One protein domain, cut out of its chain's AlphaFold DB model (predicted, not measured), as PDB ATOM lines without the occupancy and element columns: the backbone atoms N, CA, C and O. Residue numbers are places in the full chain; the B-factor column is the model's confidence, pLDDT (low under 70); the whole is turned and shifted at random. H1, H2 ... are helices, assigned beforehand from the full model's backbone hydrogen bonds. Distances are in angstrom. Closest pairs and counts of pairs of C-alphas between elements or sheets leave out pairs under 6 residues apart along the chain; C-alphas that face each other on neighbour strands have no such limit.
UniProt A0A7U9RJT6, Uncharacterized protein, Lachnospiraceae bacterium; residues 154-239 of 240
ATOM      1  N   ALA A 154     -13.276  46.320  33.344       93.50
ATOM      2  CA  ALA A 154     -13.298  46.653  34.765       93.50
ATOM      3  C   ALA A 154     -13.375  48.171  34.971       93.50
ATOM      4  O   ALA A 154     -14.171  48.639  35.789       93.50
ATOM      5  N   GLN A 155     -12.630  48.947  34.177       93.06
ATOM      6  CA  GLN A 155     -12.724  50.404  34.204       93.06
ATOM      7  C   GLN A 155     -14.112  50.897  33.774       93.06
ATOM      8  O   GLN A 155     -14.662  51.804  34.402       93.06
ATOM      9  N   ILE A 156     -14.713  50.291  32.742       93.50
ATOM     10  CA  ILE A 156     -16.080  50.635  32.313       93.50
ATOM     11  C   ILE A 156     -17.096  50.327  33.416       93.50
ATOM     12  O   ILE A 156     -17.976  51.144  33.688       93.50
ATOM     13  N   GLN A 157     -16.962  49.184  34.091       90.62
ATOM     14  CA  GLN A 157     -17.826  48.822  35.211       90.62
ATOM     15  C   GLN A 157     -17.706  49.821  36.374       90.62
ATOM     16  O   GLN A 157     -18.725  50.247  36.922       90.62
ATOM     17  N   GLU A 158     -16.490  50.244  36.726       92.94
ATOM     18  CA  GLU A 158     -16.272  51.269  37.754       92.94
ATOM     19  C   GLU A 158     -16.935  52.602  37.369       92.94
ATOM     20  O   GLU A 158     -17.646  53.210  38.179       92.94
ATOM     21  N   ASN A 159     -16.767  53.022  36.111       94.31
ATOM     22  CA  ASN A 159     -17.377  54.239  35.581       94.31
ATOM     23  C   ASN A 159     -18.911  54.172  35.636       94.31
ATOM     24  O   ASN A 159     -19.554  55.125  36.088       94.31
ATOM     25  N   LEU A 160     -19.503  53.038  35.240       89.81
ATOM     26  CA  LEU A 160     -20.947  52.794  35.311       89.81
ATOM     27  C   LEU A 160     -21.468  52.897  36.747       89.81
ATOM     28  O   LEU A 160     -22.420  53.641  36.991       89.81
ATOM     29  N   CYS A 161     -20.814  52.245  37.714       90.38
ATOM     30  CA  CYS A 161     -21.191  52.354  39.126       90.38
ATOM     31  C   CYS A 161     -21.119  53.806  39.630       90.38
ATOM     32  O   CYS A 161     -21.993  54.261  40.377       90.38
ATOM     33  N   GLY A 162     -20.101  54.563  39.209       90.06
ATOM     34  CA  GLY A 162     -19.971  55.987  39.525       90.06
ATOM     35  C   GLY A 162     -21.117  56.831  38.955       90.06
ATOM     36  O   GLY A 162     -21.700  57.658  39.666       90.06
ATOM     37  N   VAL A 163     -21.475  56.596  37.691       90.56
ATOM     38  CA  VAL A 163     -22.584  57.263  36.992       90.56
ATOM     39  C   VAL A 163     -23.937  56.928  37.630       90.56
ATOM     40  O   VAL A 163     -24.754  57.824  37.862       90.56
ATOM     41  N   GLU A 164     -24.179  55.665  37.975       87.44
ATOM     42  CA  GLU A 164     -25.404  55.230  38.655       87.44
ATOM     43  C   GLU A 164     -25.546  55.863  40.036       87.44
ATOM     44  O   GLU A 164     -26.625  56.343  40.390       87.44
ATOM     45  N   LYS A 165     -24.453  55.956  40.797       90.31
ATOM     46  CA  LYS A 165     -24.456  56.635  42.093       90.31
ATOM     47  C   LYS A 165     -24.822  58.115  41.957       90.31
ATOM     48  O   LYS A 165     -25.674  58.605  42.696       90.31
ATOM     49  N   LYS A 166     -24.254  58.826  40.973       90.00
ATOM     50  CA  LYS A 166     -24.641  60.220  40.670       90.00
ATOM     51  C   LYS A 166     -26.130  60.329  40.330       90.00
ATOM     52  O   LYS A 166     -26.796  61.239  40.823       90.00
ATOM     53  N   ARG A 167     -26.654  59.389  39.536       87.19
ATOM     54  CA  ARG A 167     -28.077  59.322  39.170       87.19
ATOM     55  C   ARG A 167     -28.969  59.150  40.401       87.19
ATOM     56  O   ARG A 167     -29.949  59.876  40.537       87.19
ATOM     57  N   GLN A 168     -28.618  58.235  41.304       89.75
ATOM     58  CA  GLN A 168     -29.350  58.002  42.556       89.75
ATOM     59  C   GLN A 168     -29.320  59.226  43.485       89.75
ATOM     60  O   GLN A 168     -30.300  59.515  44.165       89.75
ATOM     61  N   GLU A 169     -28.222  59.983  43.473       92.69
ATOM     62  CA  GLU A 169     -28.063  61.235  44.222       92.69
ATOM     63  C   GLU A 169     -28.750  62.449  43.554       92.69
ATOM     64  O   GLU A 169     -28.666  63.562  44.075       92.69
ATOM     65  N   GLY A 170     -29.418  62.272  42.405       90.50
ATOM     66  CA  GLY A 170     -30.102  63.346  41.670       90.50
ATOM     67  C   GLY A 170     -29.160  64.357  41.004       90.50
ATOM     68  O   GLY A 170     -29.573  65.474  40.687       90.50
ATOM     69  N   LYS A 171     -27.887  63.996  40.811       89.69
ATOM     70  CA  LYS A 171     -26.882  64.840  40.154       89.69
ATOM     71  C   LYS A 171     -26.991  64.731  38.627       89.69
ATOM     72  O   LYS A 171     -27.428  63.697  38.122       89.69
ATOM     73  N   PRO A 172     -26.582  65.771  37.875       86.38
ATOM     74  CA  PRO A 172     -26.493  65.681  36.422       86.38
ATOM     75  C   PRO A 172     -25.521  64.566  36.018       86.38
ATOM     76  O   PRO A 172     -24.446  64.430  36.604       86.38
ATOM     77  N   VAL A 173     -25.929  63.771  35.029       86.38
ATOM     78  CA  VAL A 173     -25.176  62.632  34.492       86.38
ATOM     79  C   VAL A 173     -24.786  62.943  33.055       86.38
ATOM     80  O   VAL A 173     -25.653  63.256  32.241       86.38
ATOM     81  N   ASP A 174     -23.498  62.820  32.755       86.19
ATOM     82  CA  ASP A 174     -22.967  62.843  31.397       86.19
ATOM     83  C   ASP A 174     -22.599  61.408  30.999       86.19
ATOM     84  O   ASP A 174     -21.799  60.750  31.659       86.19
ATOM     85  N   THR A 175     -23.216  60.896  29.935       79.19
ATOM     86  CA  THR A 175     -22.985  59.527  29.452       79.19
ATOM     87  C   THR A 175     -21.581  59.323  28.891       79.19
ATOM     88  O   THR A 175     -21.142  58.182  28.792       79.19
ATOM     89  N   SER A 176     -20.851  60.394  28.559       85.25
ATOM     90  CA  SER A 176     -19.444  60.295  28.155       85.25
ATOM     91  C   SER A 176     -18.526  59.843  29.300       85.25
ATOM     92  O   SER A 176     -17.477  59.259  29.039       85.25
ATOM     93  N   GLU A 177     -18.946  60.014  30.562       88.06
ATOM     94  CA  GLU A 177     -18.208  59.544  31.742       88.06
ATOM     95  C   GLU A 177     -18.108  58.013  31.816       88.06
ATOM     96  O   GLU A 177     -17.247  57.498  32.521       88.06
ATOM     97  N   ILE A 178     -18.965  57.286  31.089       90.31
ATOM     98  CA  ILE A 178     -18.955  55.819  31.043       90.31
ATOM     99  C   ILE A 178     -17.659  55.306  30.387       90.31
ATOM    100  O   ILE A 178     -17.138  54.263  30.781       90.31
ATOM    101  N   GLY A 179     -17.090  56.058  29.438       91.00
ATOM    102  CA  GLY A 179     -15.833  55.708  28.765       91.00
ATOM    103  C   GLY A 179     -15.976  54.753  27.574       91.00
ATOM    104  O   GLY A 179     -14.962  54.353  27.008       91.00
ATOM    105  N   ILE A 180     -17.206  54.419  27.175       92.25
ATOM    106  CA  ILE A 180     -17.522  53.699  25.936       92.25
ATOM    107  C   ILE A 180     -18.792  54.286  25.304       92.25
ATOM    108  O   ILE A 180     -19.758  54.608  26.002       92.25
ATOM    109  N   THR A 181     -18.779  54.472  23.986       89.12
ATOM    110  CA  THR A 181     -19.929  54.959  23.209       89.12
ATOM    111  C   THR A 181     -20.847  53.816  22.773       89.12
ATOM    112  O   THR A 181     -20.480  52.645  22.821       89.12
ATOM    113  N   LEU A 182     -22.065  54.142  22.323       80.12
ATOM    114  CA  LEU A 182     -22.998  53.130  21.818       80.12
ATOM    115  C   LEU A 182     -22.476  52.443  20.546       80.12
ATOM    116  O   LEU A 182     -22.682  51.245  20.388       80.12
ATOM    117  N   ASP A 183     -21.811  53.184  19.659       79.12
ATOM    118  CA  ASP A 183     -21.256  52.619  18.424       79.12
ATOM    119  C   ASP A 183     -20.064  51.701  18.726       79.12
ATOM    120  O   ASP A 183     -20.009  50.594  18.201       79.12
ATOM    121  N   GLU A 184     -19.186  52.086  19.660       87.38
ATOM    122  CA  GLU A 184     -18.113  51.215  20.168       87.38
ATOM    123  C   GLU A 184     -18.675  49.952  20.853       87.38
ATOM    124  O   GLU A 184     -18.131  48.864  20.699       87.38
ATOM    125  N   LEU A 185     -19.793  50.060  21.583       88.06
ATOM    126  CA  LEU A 185     -20.446  48.895  22.186       88.06
ATOM    127  C   LEU A 185     -21.033  47.950  21.126       88.06
ATOM    128  O   LEU A 185     -20.891  46.737  21.255       88.06
ATOM    129  N   LYS A 186     -21.682  48.479  20.082       80.00
ATOM    130  CA  LYS A 186     -22.183  47.669  18.955       80.00
ATOM    131  C   LYS A 186     -21.043  46.953  18.247       80.00
ATOM    132  O   LYS A 186     -21.124  45.750  18.029       80.00
ATOM    133  N   GLU A 187     -19.966  47.678  17.977       83.81
ATOM    134  CA  GLU A 187     -18.757  47.126  17.383       83.81
ATOM    135  C   GLU A 187     -18.150  46.009  18.251       83.81
ATOM    136  O   GLU A 187     -17.715  44.989  17.727       83.81
ATOM    137  N   TYR A 188     -18.175  46.131  19.582       87.75
ATOM    138  CA  TYR A 188     -17.776  45.034  20.468       87.75
ATOM    139  C   TYR A 188     -18.676  43.793  20.335       87.75
ATOM    140  O   TYR A 188     -18.178  42.668  20.328       87.75
ATOM    141  N   PHE A 189     -19.997  43.964  20.222       81.94
ATOM    142  CA  PHE A 189     -20.907  42.834  20.003       81.94
ATOM    143  C   PHE A 189     -20.676  42.166  18.650       81.94
ATOM    144  O   PHE A 189     -20.718  40.942  18.563       81.94
ATOM    145  N   GLU A 190     -20.380  42.946  17.617       75.56
ATOM    146  CA  GLU A 190     -19.934  42.414  16.334       75.56
ATOM    147  C   GLU A 190     -18.614  41.640  16.468       75.56
ATOM    148  O   GLU A 190     -18.483  40.553  15.913       75.56
ATOM    149  N   TRP A 191     -17.656  42.146  17.252       84.88
ATOM    150  CA  TRP A 191     -16.404  41.434  17.528       84.88
ATOM    151  C   TRP A 191     -16.646  40.109  18.246       84.88
ATOM    152  O   TRP A 191     -16.039  39.099  17.892       84.88
ATOM    153  N   LEU A 192     -17.550  40.081  19.230       80.81
ATOM    154  CA  LEU A 192     -17.947  38.847  19.904       80.81
ATOM    155  C   LEU A 192     -18.611  37.861  18.944       80.81
ATOM    156  O   LEU A 192     -18.314  36.674  19.023       80.81
ATOM    157  N   TYR A 193     -19.486  38.332  18.057       72.12
ATOM    158  CA  TYR A 193     -20.128  37.487  17.052       72.12
ATOM    159  C   TYR A 193     -19.085  36.799  16.161       72.12
ATOM    160  O   TYR A 193     -19.150  35.588  15.967       72.12
ATOM    161  N   ASP A 194     -18.082  37.558  15.710       67.12
ATOM    162  CA  ASP A 194     -17.048  37.065  14.797       67.12
ATOM    163  C   ASP A 194     -16.008  36.163  15.492       67.12
ATOM    164  O   ASP A 194     -15.492  35.229  14.884       67.12
ATOM    165  N   THR A 195     -15.664  36.432  16.759       72.44
ATOM    166  CA  THR A 195     -14.502  35.794  17.420       72.44
ATOM    167  C   THR A 195     -14.848  34.861  18.579       72.44
ATOM    168  O   THR A 195     -14.058  33.978  18.908       72.44
ATOM    169  N   HIS A 196     -16.008  35.046  19.214       79.75
ATOM    170  CA  HIS A 196     -16.448  34.306  20.399       79.75
ATOM    171  C   HIS A 196     -17.974  34.066  20.360       79.75
ATOM    172  O   HIS A 196     -18.699  34.551  21.241       79.75
ATOM    173  N   PRO A 197     -18.492  33.315  19.366       73.06
ATOM    174  CA  PRO A 197     -19.931  33.174  19.117       73.06
ATOM    175  C   PRO A 197     -20.711  32.597  20.308       73.06
ATOM    176  O   PRO A 197     -21.871  32.960  20.519       73.06
ATOM    177  N   ASP A 198     -20.074  31.769  21.142       77.25
ATOM    178  CA  ASP A 198     -20.672  31.254  22.381       77.25
ATOM    179  C   ASP A 198     -20.932  32.377  23.399       77.25
ATOM    180  O   ASP A 198     -22.000  32.449  24.009       77.25
ATOM    181  N   ILE A 199     -19.974  33.299  23.552       83.75
ATOM    182  CA  ILE A 199     -20.087  34.456  24.452       83.75
ATOM    183  C   ILE A 199     -21.128  35.436  23.909       83.75
ATOM    184  O   ILE A 199     -21.951  35.944  24.673       83.75
ATOM    185  N   TYR A 200     -21.125  35.676  22.594       81.56
ATOM    186  CA  TYR A 200     -22.149  36.481  21.933       81.56
ATOM    187  C   TYR A 200     -23.550  35.923  22.205       81.56
ATOM    188  O   TYR A 200     -24.406  36.628  22.739       81.56
ATOM    189  N   SER A 201     -23.761  34.638  21.910       77.38
ATOM    190  CA  SER A 201     -25.055  33.965  22.063       77.38
ATOM    191  C   SER A 201     -25.537  33.988  23.513       77.38
ATOM    192  O   SER A 201     -26.693  34.330  23.770       77.38
ATOM    193  N   LYS A 202     -24.640  33.722  24.472       88.06
ATOM    194  CA  LYS A 202     -24.922  33.853  25.908       88.06
ATOM    195  C   LYS A 202     -25.392  35.266  26.266       88.06
ATOM    196  O   LYS A 202     -26.424  35.420  26.918       88.06
ATOM    197  N   ASN A 203     -24.667  36.300  25.840       86.69
ATOM    198  CA  ASN A 203     -25.005  37.687  26.171       86.69
ATOM    199  C   ASN A 203     -26.348  38.113  25.561       86.69
ATOM    200  O   ASN A 203     -27.146  38.776  26.226       86.69
ATOM    201  N   ILE A 204     -26.625  37.715  24.317       86.62
ATOM    202  CA  ILE A 204     -27.902  37.989  23.646       86.62
ATOM    203  C   ILE A 204     -29.054  37.291  24.375       86.62
ATOM    204  O   ILE A 204     -30.087  37.918  24.635       86.62
ATOM    205  N   LEU A 205     -28.870  36.028  24.771       86.31
ATOM    206  CA  LEU A 205     -29.861  35.282  25.542       86.31
ATOM    207  C   LEU A 205     -30.126  35.943  26.902       86.31
ATOM    208  O   LEU A 205     -31.282  36.191  27.238       86.31
ATOM    209  N   TYR A 206     -29.075  36.312  27.640       90.56
ATOM    210  CA  TYR A 206     -29.191  37.052  28.899       90.56
ATOM    211  C   TYR A 206     -30.023  38.332  28.735       90.56
ATOM    212  O   TYR A 206     -31.005  38.537  29.451       90.56
ATOM    213  N   MET A 207     -29.675  39.177  27.756       84.38
ATOM    214  CA  MET A 207     -30.391  40.431  27.501       84.38
ATOM    215  C   MET A 207     -31.861  40.189  27.146       84.38
ATOM    216  O   MET A 207     -32.733  40.904  27.640       84.38
ATOM    217  N   THR A 208     -32.141  39.161  26.343       86.38
ATOM    218  CA  THR A 208     -33.504  38.785  25.940       86.38
ATOM    219  C   THR A 208     -34.343  38.352  27.142       86.38
ATOM    220  O   THR A 208     -35.476  38.803  27.304       86.38
ATOM    221  N   LEU A 209     -33.780  37.526  28.029       88.25
ATOM    222  CA  LEU A 209     -34.459  37.061  29.240       88.25
ATOM    223  C   LEU A 209     -34.758  38.220  30.202       88.25
ATOM    224  O   LEU A 209     -35.883  38.338  30.690       88.25
ATOM    225  N   VAL A 210     -33.794  39.120  30.420       89.00
ATOM    226  CA  VAL A 210     -33.999  40.317  31.255       89.00
ATOM    227  C   VAL A 210     -35.088  41.220  30.670       89.00
ATOM    228  O   VAL A 210     -35.963  41.687  31.399       89.00
ATOM    229  N   GLN A 211     -35.092  41.437  29.351       82.50
ATOM    230  CA  GLN A 211     -36.136  42.217  28.675       82.50
ATOM    231  C   GLN A 211     -37.524  41.569  28.774       82.50
ATOM    232  O   GLN A 211     -38.522  42.283  28.877       82.50
ATOM    233  N   ALA A 212     -37.593  40.237  28.804       87.25
ATOM    234  CA  ALA A 212     -38.823  39.486  29.048       87.25
ATOM    235  C   ALA A 212     -39.307  39.555  30.514       87.25
ATOM    236  O   ALA A 212     -40.366  39.019  30.837       87.25
ATOM    237  N   GLY A 213     -38.566  40.236  31.397       89.50
ATOM    238  CA  GLY A 213     -38.916  40.447  32.800       89.50
ATOM    239  C   GLY A 213     -38.301  39.433  33.766       89.50
ATOM    240  O   GLY A 213     -38.654  39.444  34.946       89.50
ATOM    241  N   MET A 214     -37.391  38.572  33.298       91.62
ATOM    242  CA  MET A 214     -36.655  37.661  34.172       91.62
ATOM    243  C   MET A 214     -35.670  38.449  35.056       91.62
ATOM    244  O   MET A 214     -34.979  39.341  34.551       91.62
ATOM    245  N   PRO A 215     -35.568  38.143  36.363       94.62
ATOM    246  CA  PRO A 215     -34.562  38.752  37.226       94.62
ATOM    247  C   PRO A 215     -33.136  38.528  36.689       94.62
ATOM    248  O   PRO A 215     -32.853  37.429  36.212       94.62
ATOM    249  N   PRO A 216     -32.218  39.510  36.798       90.00
ATOM    250  CA  PRO A 216     -30.854  39.394  36.271       90.00
ATOM    251  C   PRO A 216     -30.097  38.137  36.716       90.00
ATOM    252  O   PRO A 216     -29.480  37.477  35.888       90.00
ATOM    253  N   ASP A 217     -30.184  37.762  37.993       92.25
ATOM    254  CA  ASP A 217     -29.475  36.584  38.513       92.25
ATOM    255  C   ASP A 217     -30.001  35.275  37.892       92.25
ATOM    256  O   ASP A 217     -29.225  34.379  37.558       92.25
ATOM    257  N   GLU A 218     -31.317  35.183  37.677       91.69
ATOM    258  CA  GLU A 218     -31.948  34.037  37.015       91.69
ATOM    259  C   GLU A 218     -31.637  34.024  35.512       91.69
ATOM    260  O   GLU A 218     -31.303  32.979  34.954       91.69
ATOM    261  N   ALA A 219     -31.680  35.187  34.857       91.69
ATOM    262  CA  ALA A 219     -31.320  35.330  33.449       91.69
ATOM    263  C   ALA A 219     -29.862  34.929  33.196       91.69
ATOM    264  O   ALA A 219     -29.573  34.272  32.195       91.69
ATOM    265  N   ALA A 220     -28.954  35.279  34.113       91.31
ATOM    266  CA  ALA A 220     -27.556  34.868  34.057       91.31
ATOM    267  C   ALA A 220     -27.443  33.341  34.110       91.31
ATOM    268  O   ALA A 220     -26.846  32.750  33.210       91.31
ATOM    269  N   GLN A 221     -28.108  32.709  35.082       91.56
ATOM    270  CA  GLN A 221     -28.116  31.255  35.230       91.56
ATOM    271  C   GLN A 221     -28.605  30.546  33.958       91.56
ATOM    272  O   GLN A 221     -27.947  29.629  33.477       91.56
ATOM    273  N   TRP A 222     -29.726  30.973  33.376       89.38
ATOM    274  CA  TRP A 222     -30.254  30.344  32.162       89.38
ATOM    275  C   TRP A 222     -29.394  30.610  30.927       89.38
ATOM    276  O   TRP A 222     -29.234  29.722  30.091       89.38
ATOM    277  N   SER A 223     -28.803  31.801  30.820       88.94
ATOM    278  CA  SER A 223     -27.895  32.131  29.716       88.94
ATOM    279  C   SER A 223     -26.601  31.310  29.731       88.94
ATOM    280  O   SER A 223     -26.043  31.037  28.671       88.94
ATOM    281  N   ASP A 224     -26.150  30.877  30.913       90.19
ATOM    282  CA  ASP A 224     -25.007  29.976  31.092       90.19
ATOM    283  C   ASP A 224     -25.323  28.514  30.735       90.19
ATOM    284  O   ASP A 224     -24.417  27.718  30.478       90.19
ATOM    285  N   HIS A 225     -26.610  28.161  30.678       89.56
ATOM    286  CA  HIS A 225     -27.088  26.800  30.442       89.56
ATOM    287  C   HIS A 225     -28.140  26.744  29.314       89.56
ATOM    288  O   HIS A 225     -29.264  26.278  29.533       89.56
ATOM    289  N   PRO A 226     -27.802  27.161  28.074       82.31
ATOM    290  CA  PRO A 226     -28.773  27.292  26.984       82.31
ATOM    291  C   PRO A 226     -29.452  25.966  26.606       82.31
ATOM    292  O   PRO A 226     -30.640  25.954  26.299       82.31
ATOM    293  N   ALA A 227     -28.745  24.835  26.701       84.31
ATOM    294  CA  ALA A 227     -29.318  23.512  26.431       84.31
ATOM    295  C   ALA A 227     -30.360  23.082  27.481       84.31
ATOM    296  O   ALA A 227     -31.329  22.390  27.165       84.31
ATOM    297  N   GLU A 228     -30.177  23.482  28.743       87.31
ATOM    298  CA  GLU A 228     -31.149  23.206  29.806       87.31
ATOM    299  C   GLU A 228     -32.400  24.066  29.627       87.31
ATOM    300  O   GLU A 228     -33.513  23.567  29.794       87.31
ATOM    301  N   LEU A 229     -32.217  25.328  29.222       83.69
ATOM    302  CA  LEU A 229     -33.317  26.219  28.869       83.69
ATOM    303  C   LEU A 229     -34.119  25.670  27.684       83.69
ATOM    304  O   LEU A 229     -35.341  25.592  27.762       83.69
ATOM    305  N   GLU A 230     -33.449  25.250  26.610       83.00
ATOM    306  CA  GLU A 230     -34.098  24.654  25.438       83.00
ATOM    307  C   GLU A 230     -34.914  23.415  25.823       83.00
ATOM    308  O   GLU A 230     -36.082  23.292  25.454       83.00
ATOM    309  N   LYS A 231     -34.334  22.520  26.631       88.38
ATOM    310  CA  LYS A 231     -35.039  21.341  27.136       88.38
ATOM    311  C   LYS A 231     -36.282  21.723  27.943       88.38
ATOM    312  O   LYS A 231     -37.345  21.152  27.712       88.38
ATOM    313  N   ALA A 232     -36.163  22.686  28.857       84.25
ATOM    314  CA  ALA A 232     -37.288  23.154  29.662       84.25
ATOM    315  C   ALA A 232     -38.398  23.771  28.795       84.25
ATOM    316  O   ALA A 232     -39.577  23.510  29.024       84.25
ATOM    317  N   LEU A 233     -38.035  24.553  27.774       81.50
ATOM    318  CA  LEU A 233     -38.990  25.142  26.833       81.50
ATOM    319  C   LEU A 233     -39.712  24.074  26.005       81.50
ATOM    320  O   LEU A 233     -40.934  24.144  25.864       81.50
ATOM    321  N   ASN A 234     -38.984  23.067  25.520       83.44
ATOM    322  CA  ASN A 234     -39.562  21.945  24.781       83.44
ATOM    323  C   ASN A 234     -40.563  21.166  25.650       83.44
ATOM    324  O   ASN A 234     -41.709  20.978  25.244       83.44
ATOM    325  N   GLU A 235     -40.185  20.814  26.882       85.44
ATOM    326  CA  GLU A 235     -41.083  20.149  27.837       85.44
ATOM    327  C   GLU A 235     -42.330  20.991  28.162       85.44
ATOM    328  O   GLU A 235     -43.425  20.450  28.298       85.44
ATOM    329  N   LEU A 236     -42.208  22.318  28.265       75.56
ATOM    330  CA  LEU A 236     -43.354  23.204  28.487       75.56
ATOM    331  C   LEU A 236     -44.284  23.255  27.269       75.56
ATOM    332  O   LEU A 236     -45.500  23.217  27.437       75.56
ATOM    333  N   SER A 237     -43.729  23.306  26.058       72.06
ATOM    334  CA  SER A 237     -44.505  23.330  24.813       72.06
ATOM    335  C   SER A 237     -45.253  22.027  24.518       72.06
ATOM    336  O   SER A 237     -46.313  22.072  23.907       72.06
ATOM    337  N   GLU A 238     -44.749  20.881  24.986       66.88
ATOM    338  CA  GLU A 238     -45.436  19.587  24.873       66.88
ATOM    339  C   GLU A 238     -46.611  19.444  25.861       66.88
ATOM    340  O   GLU A 238     -47.440  18.545  25.713       66.88
ATOM    341  N   ASN A 239     -46.693  20.323  26.866       54.75
ATOM    342  CA  ASN A 239     -47.691  20.286  27.938       54.75
ATOM    343  C   ASN A 239     -48.753  21.406  27.849       54.75
ATOM    344  O   ASN A 239     -49.535  21.573  28.792       54.75
TER     345      ASN A 239
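What this domain is: This is residues 154 to 239 of the 240 residues of an uncharacterized protein of Lachnospiraceae bacterium (UniProt A0A7U9RJT6). A loose, elongated string of helices folds into an arch: at one end H1 has the four-residue H2 packed on it, H3 spans across from there, and H4 folds back from the end of H3, leaving an open gap between H1 and H4. H4 and H5 form a helical hairpin, and beyond it the last part of H6, with the two residues after it, sticks out as residues 231 to 239. The printed part has 86 residues with six named helices, H1 to H6 in chain order, and no named strand; the class is all helix. It is loose, with a radius of gyration of the C-alphas of 16.7 A, and spans 51 by 32 by 18 A.

How they stand to each other: Begin at H4, residues 197 to 211, which with H1, residues 154 to 168, is the longest helix at 15 residues. H5, residues 216 to 224, touches H4 and forms a hairpin with it; look at the C-alphas of Lys 202 and Ser 223, the closest pair, 5.1 A apart. The two run opposite ways at a shallow tilt of 32 degrees, only just short of steep. H3, residues 182 to 195, touches H4 with residues 189 to 193 alone, against residues 199 to 201 of H4; their closest C-alphas, Leu 192 and Tyr 200, are 5.2 A apart. H3 and H4 run opposite ways at a steep tilt of 47 degrees. H6, residues 226 to 237, is close to H5 but not clearly touching: their closest C-alphas, Trp 222 and Leu 229, are 6.1 A apart, and their lines are about perpendicular at 79 degrees. At the other end, H2, residues 175 to 178, touches H1, with the C-alphas of Asn 159 and Ile 178 closest at 5.1 A. H1 and H4 are apart, and so are H2 and H3. In H1, H3, H4, H5 and H6 every O i to N i+4 pair is within hydrogen-bond range; H2 is too short for such a pair.

Where its parts are: Find C-alpha 154 at (-13.298, 46.653, 34.765); from there H1 runs 21.1 A to C-alpha 168. H2 follows at residues 175 to 178, and H3 runs 19.8 A from 182 to 195. H4 starts at C-alpha 197, at (-19.931, 33.174, 19.117), and runs 20.9 A to 211. H5 covers 216 to 224, and H6 runs 16.4 A to C-alpha 237 at (-44.505, 23.330, 24.813).

The domain as a whole: The two C-alphas farthest apart are those of Lys 171 and Glu 238, at 51.2 A. The printed part has no cut. The link from H1 to H2 is short, the other four are tight, and none is long. Residues 181 to 187 stand free, as do 231 to 239. Mean pLDDT of the printed part is 85.5; residues 194, 238 and 239 are under 70.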